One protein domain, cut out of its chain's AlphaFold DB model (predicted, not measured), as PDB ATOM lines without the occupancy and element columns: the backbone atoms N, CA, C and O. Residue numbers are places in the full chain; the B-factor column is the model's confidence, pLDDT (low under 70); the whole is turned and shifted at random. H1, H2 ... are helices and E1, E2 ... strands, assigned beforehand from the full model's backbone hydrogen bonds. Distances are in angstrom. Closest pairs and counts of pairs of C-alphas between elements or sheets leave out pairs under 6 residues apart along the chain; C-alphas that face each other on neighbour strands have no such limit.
ATOM      1  N   LEU A   3      12.023 -40.144   7.751       95.25
ATOM      2  CA  LEU A   3      11.180 -40.163   8.935       95.25
ATOM      3  C   LEU A   3      11.170 -38.753   9.516       95.25
ATOM      4  O   LEU A   3      12.224 -38.208   9.842       95.25
ATOM      5  N   THR A   4       9.987 -38.162   9.620       96.19
ATOM      6  CA  THR A   4       9.802 -36.800  10.118       96.19
ATOM      7  C   THR A   4       8.990 -36.844  11.397       96.19
ATOM      8  O   THR A   4       7.893 -37.396  11.431       96.19
ATOM      9  N   PHE A   5       9.535 -36.252  12.452       96.25
ATOM     10  CA  PHE A   5       8.972 -36.288  13.793       96.25
ATOM     11  C   PHE A   5       8.549 -34.886  14.214       96.25
ATOM     12  O   PHE A   5       9.253 -33.905  13.967       96.25
ATOM     13  N   THR A   6       7.433 -34.793  14.929       96.50
ATOM     14  CA  THR A   6       7.218 -33.647  15.819       96.50
ATOM     15  C   THR A   6       8.208 -33.719  16.985       96.50
ATOM     16  O   THR A   6       8.581 -34.820  17.400       96.50
ATOM     17  N   SER A   7       8.603 -32.579  17.562       95.44
ATOM     18  CA  SER A   7       9.519 -32.563  18.715       95.44
ATOM     19  C   SER A   7       9.015 -33.442  19.862       95.44
ATOM     20  O   SER A   7       9.784 -34.230  20.399       95.44
ATOM     21  N   GLY A   8       7.714 -33.384  20.169       96.38
ATOM     22  CA  GLY A   8       7.102 -34.244  21.185       96.38
ATOM     23  C   GLY A   8       7.272 -35.732  20.875       96.38
ATOM     24  O   GLY A   8       7.725 -36.483  21.733       96.38
ATOM     25  N   SER A   9       6.998 -36.156  19.635       96.94
ATOM     26  CA  SER A   9       7.154 -37.562  19.249       96.94
ATOM     27  C   SER A   9       8.609 -38.031  19.311       96.94
ATOM     28  O   SER A   9       8.857 -39.126  19.799       96.94
ATOM     29  N   ALA A  10       9.575 -37.204  18.894       96.56
ATOM     30  CA  ALA A  10      10.992 -37.551  18.964       96.56
ATOM     31  C   ALA A  10      11.443 -37.745  20.419       96.56
ATOM     32  O   ALA A  10      12.002 -38.786  20.753       96.56
ATOM     33  N   LEU A  11      11.128 -36.785  21.296       97.12
ATOM     34  CA  LEU A  11      11.462 -36.849  22.721       97.12
ATOM     35  C   LEU A  11      10.784 -38.030  23.418       97.12
ATOM     36  O   LEU A  11      11.434 -38.772  24.145       97.12
ATOM     37  N   GLY A  12       9.490 -38.237  23.163       97.00
ATOM     38  CA  GLY A  12       8.725 -39.319  23.773       97.00
ATOM     39  C   GLY A  12       9.180 -40.709  23.327       97.00
ATOM     40  O   GLY A  12       9.298 -41.611  24.153       97.00
ATOM     41  N   ILE A  13       9.475 -40.888  22.034       96.00
ATOM     42  CA  ILE A  13       9.976 -42.162  21.497       96.00
ATOM     43  C   ILE A  13      11.379 -42.445  22.034       96.00
ATOM     44  O   ILE A  13      11.609 -43.527  22.568       96.00
ATOM     45  N   VAL A  14      12.304 -41.485  21.933       96.50
ATOM     46  CA  VAL A  14      13.680 -41.680  22.413       96.50
ATOM     47  C   VAL A  14      13.702 -41.882  23.924       96.50
ATOM     48  O   VAL A  14      14.387 -42.782  24.405       96.50
ATOM     49  N   GLY A  15      12.910 -41.119  24.676       96.44
ATOM     50  CA  GLY A  15      12.844 -41.279  26.122       96.44
ATOM     51  C   GLY A  15      12.321 -42.651  26.546       96.44
ATOM     52  O   GLY A  15      12.874 -43.278  27.448       96.44
ATOM     53  N   ALA A  16      11.327 -43.188  25.831       95.19
ATOM     54  CA  ALA A  16      10.870 -44.561  26.037       95.19
ATOM     55  C   ALA A  16      11.934 -45.608  25.654       95.19
ATOM     56  O   ALA A  16      12.044 -46.631  26.325       95.19
ATOM     57  N   MET A  17      12.728 -45.364  24.604       93.50
ATOM     58  CA  MET A  17      13.815 -46.263  24.189       93.50
ATOM     59  C   MET A  17      14.966 -46.310  25.203       93.50
ATOM     60  O   MET A  17      15.541 -47.377  25.414       93.50
ATOM     61  N   LEU A  18      15.301 -45.173  25.818       94.50
ATOM     62  CA  LEU A  18      16.415 -45.043  26.764       94.50
ATOM     63  C   LEU A  18      15.996 -45.209  28.233       94.50
ATOM     64  O   LEU A  18      16.861 -45.276  29.101       94.50
ATOM     65  N   TYR A  19      14.691 -45.309  28.510       94.44
ATOM     66  CA  TYR A  19      14.120 -45.271  29.862       94.44
ATOM     67  C   TYR A  19      14.528 -44.012  30.650       94.44
ATOM     68  O   TYR A  19      14.717 -44.058  31.865       94.44
ATOM     69  N   GLU A  20      14.639 -42.881  29.953       94.19
ATOM     70  CA  GLU A  20      15.065 -41.591  30.498       94.19
ATOM     71  C   GLU A  20      14.211 -40.467  29.906       94.19
ATOM     72  O   GLU A  20      13.917 -40.463  28.713       94.19
ATOM     73  N   GLU A  21      13.799 -39.495  30.718       94.12
ATOM     74  CA  GLU A  21      13.021 -38.359  30.222       94.12
ATOM     75  C   GLU A  21      13.893 -37.423  29.370       94.12
ATOM     76  O   GLU A  21      14.970 -37.008  29.789       94.12
ATOM     77  N   GLN A  22      13.414 -37.069  28.174       96.19
ATOM     78  CA  GLN A  22      14.090 -36.138  27.269       96.19
ATOM     79  C   GLN A  22      13.291 -34.836  27.184       96.19
ATOM     80  O   GLN A  22      12.122 -34.846  26.795       96.19
ATOM     81  N   SER A  23      13.918 -33.709  27.517       94.31
ATOM     82  CA  SER A  23      13.267 -32.389  27.509       94.31
ATOM     83  C   SER A  23      13.573 -31.553  26.267       94.31
ATOM     84  O   SER A  23      12.835 -30.620  25.957       94.31
ATOM     85  N   GLU A  24      14.657 -31.861  25.554       95.50
ATOM     86  CA  GLU A  24      15.122 -31.083  24.407       95.50
ATOM     87  C   GLU A  24      15.784 -31.952  23.337       95.50
ATOM     88  O   GLU A  24      16.289 -33.040  23.611       95.50
ATOM     89  N   ILE A  25      15.765 -31.470  22.091       95.31
ATOM     90  CA  ILE A  25      16.469 -32.125  20.987       95.31
ATOM     91  C   ILE A  25      17.963 -31.824  21.144       95.31
ATOM     92  O   ILE A  25      18.405 -30.718  20.841       95.31
ATOM     93  N   ASN A  26      18.717 -32.812  21.618       94.50
ATOM     94  CA  ASN A  26      20.170 -32.773  21.773       94.50
ATOM     95  C   ASN A  26      20.838 -33.853  20.899       94.50
ATOM     96  O   ASN A  26      20.171 -34.539  20.113       94.50
ATOM     97  N   ASP A  27      22.154 -34.011  21.032       95.31
ATOM     98  CA  ASP A  27      22.922 -34.995  20.262       95.31
ATOM     99  C   ASP A  27      22.456 -36.435  20.535       95.31
ATOM    100  O   ASP A  27      22.319 -37.217  19.602       95.31
ATOM    101  N   VAL A  28      22.085 -36.763  21.780       94.81
ATOM    102  CA  VAL A  28      21.570 -38.096  22.150       94.81
ATOM    103  C   VAL A  28      20.261 -38.403  21.422       94.81
ATOM    104  O   VAL A  28      20.097 -39.485  20.857       94.81
ATOM    105  N   VAL A  29      19.329 -37.447  21.392       95.75
ATOM    106  CA  VAL A  29      18.056 -37.594  20.668       95.75
ATOM    107  C   VAL A  29      18.296 -37.710  19.165       95.75
ATOM    108  O   VAL A  29      17.674 -38.540  18.500       95.75
ATOM    109  N   THR A  30      19.210 -36.904  18.632       94.94
ATOM    110  CA  THR A  30      19.573 -36.893  17.210       94.94
ATOM    111  C   THR A  30      20.171 -38.238  16.787       94.94
ATOM    112  O   THR A  30      19.718 -38.823  15.800       94.94
ATOM    113  N   ASP A  31      21.108 -38.774  17.567       95.12
ATOM    114  CA  ASP A  31      21.739 -40.072  17.329       95.12
ATOM    115  C   ASP A  31      20.733 -41.221  17.438       95.12
ATOM    116  O   ASP A  31      20.673 -42.086  16.560       95.12
ATOM    117  N   ALA A  32      19.877 -41.209  18.464       95.31
ATOM    118  CA  ALA A  32      18.853 -42.234  18.651       95.31
ATOM    119  C   ALA A  32      17.838 -42.261  17.494       95.31
ATOM    120  O   ALA A  32      17.465 -43.335  17.019       95.31
ATOM    121  N   VAL A  33      17.419 -41.093  16.990       94.62
ATOM    122  CA  VAL A  33      16.558 -40.989  15.799       94.62
ATOM    123  C   VAL A  33      17.288 -41.477  14.544       94.62
ATOM    124  O   VAL A  33      16.678 -42.142  13.698       94.62
ATOM    125  N   GLY A  34      18.584 -41.186  14.418       94.25
ATOM    126  CA  GLY A  34      19.432 -41.701  13.344       94.25
ATOM    127  C   GLY A  34      19.484 -43.230  13.333       94.25
ATOM    128  O   GLY A  34      19.224 -43.848  12.296       94.25
ATOM    129  N   GLU A  35      19.721 -43.846  14.491       94.44
ATOM    130  CA  GLU A  35      19.777 -45.304  14.626       94.44
ATOM    131  C   GLU A  35      18.400 -45.950  14.417       94.44
ATOM    132  O   GLU A  35      18.275 -46.945  13.700       94.44
ATOM    133  N   LEU A  36      17.331 -45.340  14.940       93.62
ATOM    134  CA  LEU A  36      15.954 -45.767  14.677       93.62
ATOM    135  C   LEU A  36      15.643 -45.758  13.173       93.62
ATOM    136  O   LEU A  36      15.099 -46.725  12.634       93.62
ATOM    137  N   THR A  37      16.032 -44.690  12.475       93.38
ATOM    138  CA  THR A  37      15.869 -44.555  11.021       93.38
ATOM    139  C   THR A  37      16.651 -45.636  10.274       93.38
ATOM    140  O   THR A  37      16.129 -46.240   9.332       93.38
ATOM    141  N   ASN A  38      17.881 -45.923  10.711       91.50
ATOM    142  CA  ASN A  38      18.717 -46.972  10.139       91.50
ATOM    143  C   ASN A  38      18.073 -48.362  10.295       91.50
ATOM    144  O   ASN A  38      17.966 -49.114   9.321       91.50
ATOM    145  N   MET A  39      17.560 -48.676  11.489       92.75
ATOM    146  CA  MET A  39      16.856 -49.930  11.766       92.75
ATOM    147  C   MET A  39      15.597 -50.090  10.905       92.75
ATOM    148  O   MET A  39      15.402 -51.145  10.295       92.75
ATOM    149  N   ILE A  40      14.767 -49.047  10.802       91.94
ATOM    150  CA  ILE A  40      13.537 -49.068   9.995       91.94
ATOM    151  C   ILE A  40      13.872 -49.253   8.510       91.94
ATOM    152  O   ILE A  40      13.281 -50.107   7.848       91.94
ATOM    153  N   SER A  41      14.877 -48.534   8.003       89.88
ATOM    154  CA  SER A  41      15.374 -48.674   6.626       89.88
ATOM    155  C   SER A  41      15.856 -50.097   6.340       89.88
ATOM    156  O   SER A  41      15.515 -50.693   5.314       89.88
ATOM    157  N   GLY A  42      16.623 -50.674   7.271       90.38
ATOM    158  CA  GLY A  42      17.147 -52.030   7.162       90.38
ATOM    159  C   GLY A  42      16.045 -53.089   7.124       90.38
ATOM    160  O   GLY A  42      16.086 -53.984   6.279       90.38
ATOM    161  N   GLN A  43      15.040 -52.986   7.999       91.94
ATOM    162  CA  GLN A  43      13.906 -53.916   8.019       91.94
ATOM    163  C   GLN A  43      13.021 -53.771   6.778       91.94
ATOM    164  O   GLN A  43      12.677 -54.778   6.157       91.94
ATOM    165  N   ALA A  44      12.723 -52.540   6.354       89.75
ATOM    166  CA  ALA A  44      11.966 -52.284   5.131       89.75
ATOM    167  C   ALA A  44      12.663 -52.900   3.907       89.75
ATOM    168  O   ALA A  44      12.040 -53.631   3.140       89.75
ATOM    169  N   ARG A  45      13.981 -52.697   3.769       88.69
ATOM    170  CA  ARG A  45      14.781 -53.304   2.695       88.69
ATOM    171  C   ARG A  45      14.719 -54.829   2.719       88.69
ATOM    172  O   ARG A  45      14.532 -55.431   1.670       88.69
ATOM    173  N   LYS A  46      14.851 -55.458   3.892       90.25
ATOM    174  CA  LYS A  46      14.735 -56.923   4.019       90.25
ATOM    175  C   LYS A  46      13.379 -57.427   3.516       90.25
ATOM    176  O   LYS A  46      13.344 -58.417   2.790       90.25
ATOM    177  N   GLY A  47      12.292 -56.729   3.849       90.00
ATOM    178  CA  GLY A  47      10.954 -57.043   3.336       90.00
ATOM    179  C   GLY A  47      10.865 -56.924   1.811       90.00
ATOM    180  O   GLY A  47      10.385 -57.840   1.149       90.00
ATOM    181  N   LEU A  48      11.400 -55.838   1.246       88.12
ATOM    182  CA  LEU A  48      11.412 -55.589  -0.202       88.12
ATOM    183  C   LEU A  48      12.237 -56.633  -0.973       88.12
ATOM    184  O   LEU A  48      11.808 -57.083  -2.035       88.12
ATOM    185  N   VAL A  49      13.362 -57.089  -0.411       88.94
ATOM    186  CA  VAL A  49      14.169 -58.179  -0.988       88.94
ATOM    187  C   VAL A  49      13.358 -59.472  -1.074       88.94
ATOM    188  O   VAL A  49      13.414 -60.157  -2.094       88.94
ATOM    189  N   GLY A  50      12.539 -59.775  -0.061       88.38
ATOM    190  CA  GLY A  50      11.606 -60.909  -0.094       88.38
ATOM    191  C   GLY A  50      10.547 -60.816  -1.201       88.38
ATOM    192  O   GLY A  50      10.005 -61.836  -1.617       88.38
ATOM    193  N   MET A  51      10.290 -59.611  -1.718       90.38
ATOM    194  CA  MET A  51       9.384 -59.340  -2.840       90.38
ATOM    195  C   MET A  51      10.114 -59.250  -4.194       90.38
ATOM    196  O   MET A  51       9.497 -58.901  -5.198       90.38
ATOM    197  N   GLY A  52      11.419 -59.541  -4.237       89.00
ATOM    198  CA  GLY A  52      12.237 -59.473  -5.453       89.00
ATOM    199  C   GLY A  52      12.758 -58.075  -5.803       89.00
ATOM    200  O   GLY A  52      13.313 -57.895  -6.883       89.00
ATOM    201  N   MET A  53      12.612 -57.087  -4.913       85.56
ATOM    202  CA  MET A  53      13.143 -55.735  -5.105       85.56
ATOM    203  C   MET A  53      14.412 -55.531  -4.272       85.56
ATOM    204  O   MET A  53      14.372 -55.538  -3.042       85.56
ATOM    205  N   ILE A  54      15.550 -55.338  -4.939       84.38
ATOM    206  CA  ILE A  54      16.856 -55.175  -4.288       84.38
ATOM    207  C   ILE A  54      17.227 -53.693  -4.281       84.38
ATOM    208  O   ILE A  54      17.323 -53.069  -5.333       84.38
ATOM    209  N   PHE A  55      17.466 -53.150  -3.088       83.31
ATOM    210  CA  PHE A  55      17.899 -51.768  -2.887       83.31
ATOM    211  C   PHE A  55      19.167 -51.734  -2.040       83.31
ATOM    212  O   PHE A  55      19.282 -52.486  -1.071       83.31
ATOM    213  N   GLU A  56      20.090 -50.830  -2.356       79.25
ATOM    214  CA  GLU A  56      21.252 -50.551  -1.510       79.25
ATOM    215  C   GLU A  56      20.915 -49.507  -0.438       79.25
ATOM    216  O   GLU A  56      19.997 -48.697  -0.579       79.25
ATOM    217  N   GLY A  57      21.622 -49.564   0.691       75.12
ATOM    218  CA  GLY A  57      21.427 -48.634   1.799       75.12
ATOM    219  C   GLY A  57      22.424 -47.495   1.791       75.12
ATOM    220  O   GLY A  57      23.623 -47.751   1.784       75.12
ATOM    221  N   ALA A  58      21.930 -46.263   1.890       78.56
ATOM    222  CA  ALA A  58      22.750 -45.112   2.241       78.56
ATOM    223  C   ALA A  58      22.815 -44.923   3.767       78.56
ATOM    224  O   ALA A  58      21.938 -45.390   4.500       78.56
ATOM    225  N   ILE A  59      23.843 -44.208   4.226       82.44
ATOM    226  CA  ILE A  59      23.961 -43.756   5.617       82.44
ATOM    227  C   ILE A  59      22.864 -42.705   5.868       82.44
ATOM    228  O   ILE A  59      22.716 -41.791   5.050       82.44
ATOM    229  N   PRO A  60      22.074 -42.815   6.951       84.62
ATOM    230  CA  PRO A  60      21.061 -41.816   7.268       84.62
ATOM    231  C   PRO A  60      21.705 -40.458   7.573       84.62
ATOM    232  O   PRO A  60      22.817 -40.369   8.085       84.62
ATOM    233  N   SER A  61      20.983 -39.384   7.268       91.69
ATOM    234  CA  SER A  61      21.321 -38.023   7.690       91.69
ATOM    235  C   SER A  61      20.193 -37.499   8.563       91.69
ATOM    236  O   SER A  61      19.025 -37.661   8.208       91.69
ATOM    237  N   VAL A  62      20.534 -36.879   9.691       93.31
ATOM    238  CA  VAL A  62      19.552 -36.315  10.622       93.31
ATOM    239  C   VAL A  62      19.521 -34.800  10.454       93.31
ATOM    240  O   VAL A  62      20.563 -34.151  10.403       93.31
ATOM    241  N   ILE A  63      18.318 -34.246  10.325       93.81
ATOM    242  CA  ILE A  63      18.076 -32.812  10.153       93.81
ATOM    243  C   ILE A  63      17.257 -32.340  11.351       93.81
ATOM    244  O   ILE A  63      16.211 -32.913  11.655       93.81
ATOM    245  N   THR A  64      17.723 -31.291  12.022       92.38
ATOM    246  CA  THR A  64      17.047 -30.684  13.173       92.38
ATOM    247  C   THR A  64      16.692 -29.228  12.874       92.38
ATOM    248  O   THR A  64      17.363 -28.541  12.105       92.38
ATOM    249  N   GLY A  65      15.584 -28.758  13.448       91.00
ATOM    250  CA  GLY A  65      15.087 -27.395  13.254       91.00
ATOM    251  C   GLY A  65      13.566 -27.330  13.332       91.00
ATOM    252  O   GLY A  65      12.869 -28.190  12.794       91.00
ATOM    253  N   ALA A  66      13.027 -26.322  14.015       87.94
ATOM    254  CA  ALA A  66      11.581 -26.164  14.128       87.94
ATOM    255  C   ALA A  66      10.959 -25.848  12.757       87.94
ATOM    256  O   ALA A  66      11.415 -24.943  12.060       87.94
ATOM    257  N   GLY A  67       9.917 -26.593  12.375       84.38
ATOM    258  CA  GLY A  67       9.170 -26.353  11.135       84.38
ATOM    259  C   GLY A  67       9.944 -26.633   9.841       84.38
ATOM    260  O   GLY A  67       9.544 -26.138   8.789       84.38
ATOM    261  N   HIS A  68      11.042 -27.397   9.893       89.56
ATOM    262  CA  HIS A  68      11.731 -27.822   8.675       89.56
ATOM    263  C   HIS A  68      10.837 -28.733   7.823       89.56
ATOM    264  O   HIS A  68       9.949 -29.421   8.326       89.56
ATOM    265  N   THR A  69      11.098 -28.761   6.518       88.06
ATOM    266  CA  THR A  69      10.364 -29.597   5.562       88.06
ATOM    267  C   THR A  69      11.326 -30.477   4.786       88.06
ATOM    268  O   THR A  69      12.354 -29.989   4.312       88.06
ATOM    269  N   ILE A  70      10.965 -31.741   4.589       91.12
ATOM    270  CA  ILE A  70      11.675 -32.648   3.690       91.12
ATOM    271  C   ILE A  70      10.929 -32.688   2.358       91.12
ATOM    272  O   ILE A  70       9.718 -32.881   2.319       91.12
ATOM    273  N   ARG A  71      11.653 -32.479   1.255       89.94
ATOM    274  CA  ARG A  71      11.105 -32.589  -0.099       89.94
ATOM    275  C   ARG A  71      11.898 -33.628  -0.873       89.94
ATOM    276  O   ARG A  71      13.058 -33.393  -1.206       89.94
ATOM    277  N   HIS A  72      11.264 -34.752  -1.194       89.81
ATOM    278  CA  HIS A  72      11.852 -35.751  -2.086       89.81
ATOM    279  C   HIS A  72      11.922 -35.174  -3.501       89.81
ATOM    280  O   HIS A  72      10.917 -34.725  -4.051       89.81
ATOM    281  N   VAL A  73      13.116 -35.164  -4.090       90.00
ATOM    282  CA  VAL A  73      13.322 -34.747  -5.482       90.00
ATOM    283  C   VAL A  73      13.294 -36.002  -6.347       90.00
ATOM    284  O   VAL A  73      14.318 -36.644  -6.555       90.00
ATOM    285  N   SER A  74      12.102 -36.381  -6.803       86.62
ATOM    286  CA  SER A  74      11.892 -37.543  -7.668       86.62
ATOM    287  C   SER A  74      10.730 -37.305  -8.633       86.62
ATOM    288  O   SER A  74       9.841 -36.500  -8.359       86.62
ATOM    289  N   THR A  75      10.748 -37.999  -9.769       88.25
ATOM    290  CA  THR A  75       9.626 -38.066 -10.718       88.25
ATOM    291  C   THR A  75       8.628 -39.172 -10.365       88.25
ATOM    292  O   THR A  75       7.530 -39.198 -10.921       88.25
ATOM    293  N   SER A  76       8.996 -40.074  -9.453       90.00
ATOM    294  CA  SER A  76       8.147 -41.157  -8.959       90.00
ATOM    295  C   SER A  76       7.137 -40.677  -7.918       90.00
ATOM    296  O   SER A  76       7.296 -39.633  -7.284       90.00
ATOM    297  N   ALA A  77       6.095 -41.484  -7.705       90.50
ATOM    298  CA  ALA A  77       5.146 -41.266  -6.621       90.50
ATOM    299  C   ALA A  77       5.824 -41.417  -5.247       90.50
ATOM    300  O   ALA A  77       6.626 -42.329  -5.034       90.50
ATOM    301  N   ILE A  78       5.450 -40.545  -4.309       92.94
ATOM    302  CA  ILE A  78       5.902 -40.583  -2.916       92.94
ATOM    303  C   ILE A  78       4.784 -41.213  -2.083       92.94
ATOM    304  O   ILE A  78       3.656 -40.720  -2.076       92.94
ATOM    305  N   LEU A  79       5.091 -42.301  -1.382       92.19
ATOM    306  CA  LEU A  79       4.200 -42.912  -0.402       92.19
ATOM    307  C   LEU A  79       4.445 -42.260   0.959       92.19
ATOM    308  O   LEU A  79       5.539 -42.398   1.499       92.19
ATOM    309  N   ALA A  80       3.434 -41.599   1.518       94.50
ATOM    310  CA  ALA A  80       3.471 -41.035   2.865       94.50
ATOM    311  C   ALA A  80       2.538 -41.820   3.797       94.50
ATOM    312  O   ALA A  80       1.367 -42.032   3.481       94.50
ATOM    313  N   ILE A  81       3.061 -42.246   4.945       95.38
ATOM    314  CA  ILE A  81       2.346 -43.031   5.952       95.38
ATOM    315  C   ILE A  81       2.412 -42.263   7.280       95.38
ATOM    316  O   ILE A  81       3.478 -42.221   7.905       95.38
ATOM    317  N   PRO A  82       1.314 -41.614   7.706       96.50
ATOM    318  CA  PRO A  82       1.263 -40.934   8.991       96.50
ATOM    319  C   PRO A  82       1.070 -41.942  10.128       96.50
ATOM    320  O   PRO A  82       0.299 -42.894  10.005       96.50
ATOM    321  N   PHE A  83       1.732 -41.695  11.254       96.44
ATOM    322  CA  PHE A  83       1.497 -42.403  12.507       96.44
ATOM    323  C   PHE A  83       1.247 -41.395  13.621       96.44
ATOM    324  O   PHE A  83       1.881 -40.339  13.689       96.44
ATOM    325  N   GLU A  84       0.357 -41.760  14.532       96.12
ATOM    326  CA  GLU A  84       0.096 -41.004  15.747       96.12
ATOM    327  C   GLU A  84       0.667 -41.746  16.951       96.12
ATOM    328  O   GLU A  84       0.587 -42.970  17.054       96.12
ATOM    329  N   THR A  85       1.250 -40.990  17.875       94.50
ATOM    330  CA  THR A  85       1.704 -41.489  19.171       94.50
ATOM    331  C   THR A  85       1.097 -40.637  20.275       94.50
ATOM    332  O   THR A  85       0.657 -39.511  20.034       94.50
ATOM    333  N   GLN A  86       1.160 -41.121  21.515       95.25
ATOM    334  CA  GLN A  86       0.751 -40.340  22.688       95.25
ATOM    335  C   GLN A  86       1.542 -39.027  22.864       95.25
ATOM    336  O   GLN A  86       1.103 -38.142  23.592       95.25
ATOM    337  N   HIS A  87       2.693 -38.890  22.196       95.38
ATOM    338  CA  HIS A  87       3.564 -37.717  22.273       95.38
ATOM    339  C   HIS A  87       3.546 -36.856  20.998       95.38
ATOM    340  O   HIS A  87       4.289 -35.883  20.904       95.38
ATOM    341  N   GLY A  88       2.699 -37.182  20.017       95.62
ATOM    342  CA  GLY A  88       2.571 -36.443  18.760       95.62
ATOM    343  C   GLY A  88       2.729 -37.320  17.520       95.62
ATOM    344  O   GLY A  88       2.922 -38.534  17.606       95.62
ATOM    345  N   ALA A  89       2.629 -36.694  16.351       96.31
ATOM    346  CA  ALA A  89       2.689 -37.390  15.071       96.31
ATOM    347  C   ALA A  89       4.131 -37.623  14.597       96.31
ATOM    348  O   ALA A  89       5.021 -36.803  14.850       96.31
ATOM    349  N   LEU A  90       4.310 -38.705  13.839       95.19
ATOM    350  CA  LEU A  90       5.447 -38.918  12.953       95.19
ATOM    351  C   LEU A  90       4.953 -39.272  11.543       95.19
ATOM    352  O   LEU A  90       3.847 -39.780  11.357       95.19
ATOM    353  N   MET A  91       5.788 -39.031  10.544       96.12
ATOM    354  CA  MET A  91       5.502 -39.341   9.152       96.12
ATOM    355  C   MET A  91       6.644 -40.153   8.563       96.12
ATOM    356  O   MET A  91       7.807 -39.770   8.680       96.12
ATOM    357  N   VAL A  92       6.306 -41.271   7.927       95.12
ATOM    358  CA  VAL A  92       7.248 -42.064   7.140       95.12
ATOM    359  C   VAL A  92       6.968 -41.796   5.672       95.12
ATOM    360  O   VAL A  92       5.843 -41.997   5.221       95.12
ATOM    361  N   GLU A  93       7.979 -41.379   4.917       94.25
ATOM    362  CA  GLU A  93       7.847 -41.198   3.473       94.25
ATOM    363  C   GLU A  93       8.852 -42.062   2.714       94.25
ATOM    364  O   GLU A  93      10.046 -42.128   3.035       94.25
ATOM    365  N   VAL A  94       8.375 -42.711   1.656       90.25
ATOM    366  CA  VAL A  94       9.171 -43.592   0.805       90.25
ATOM    367  C   VAL A  94       8.946 -43.226  -0.654       90.25
ATOM    368  O   VAL A  94       7.820 -43.041  -1.103       90.25
ATOM    369  N   CYS A  95      10.039 -43.149  -1.402       88.44
ATOM    370  CA  CYS A  95      10.038 -42.949  -2.839       88.44
ATOM    371  C   CYS A  95      11.055 -43.919  -3.443       88.44
ATOM    372  O   CYS A  95      12.168 -44.035  -2.925       88.44
ATOM    373  N   PHE A  96      10.659 -44.604  -4.513       81.25
ATOM    374  CA  PHE A  96      11.516 -45.507  -5.275       81.25
ATOM    375  C   PHE A  96      11.715 -44.908  -6.669       81.25
ATOM    376  O   PHE A  96      10.743 -44.675  -7.391       81.25
TER     377      PHE A  96
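AT A GLANCE: This is residues 3 to 96 of the 97 residues of the protein "Chemotaxis phosphatase CheX" of Desulfomicrobium apsheronum (UniProt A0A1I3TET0). The hairpin E2 and E3, with short E1 beside E3, makes an antiparallel sheet; H1 stands up from one end, and long H2 meets it and runs past E1. Printed are 94 residues, class mixed, with elements in the order E1 H1 H2 E2 E3. It is compact, radius of gyration of the C-alphas 14.2 A, spanning 42 by 25 by 23 A.

HOW THE PARTS SIT: In E3, residues 88 to 95, find N 92, 3.0 A from O 81 of E2, residues 78 to 85, and O 91, 2.9 A from N 4 of E1, residues 3 to 5. H1, residues 7 to 18, stands up from the sheet, over E3. H2, residues 27 to 50, touches H1 about perpendicular at 83 degrees, closest C-alphas Val 14 and Val 29, 6.2 A. Both helices have every O i to N i+4 pair within hydrogen-bond range.

IN THESE COORDINATES: H2 runs 34.8 A from C-alpha 27 at (22.922, -34.995, 20.262); E3 ends at C-alpha 95, (10.038, -42.949, -2.839).

THE WHOLE: The printed part has no cut, one long link, residues 51 to 77, and no pLDDT under 70.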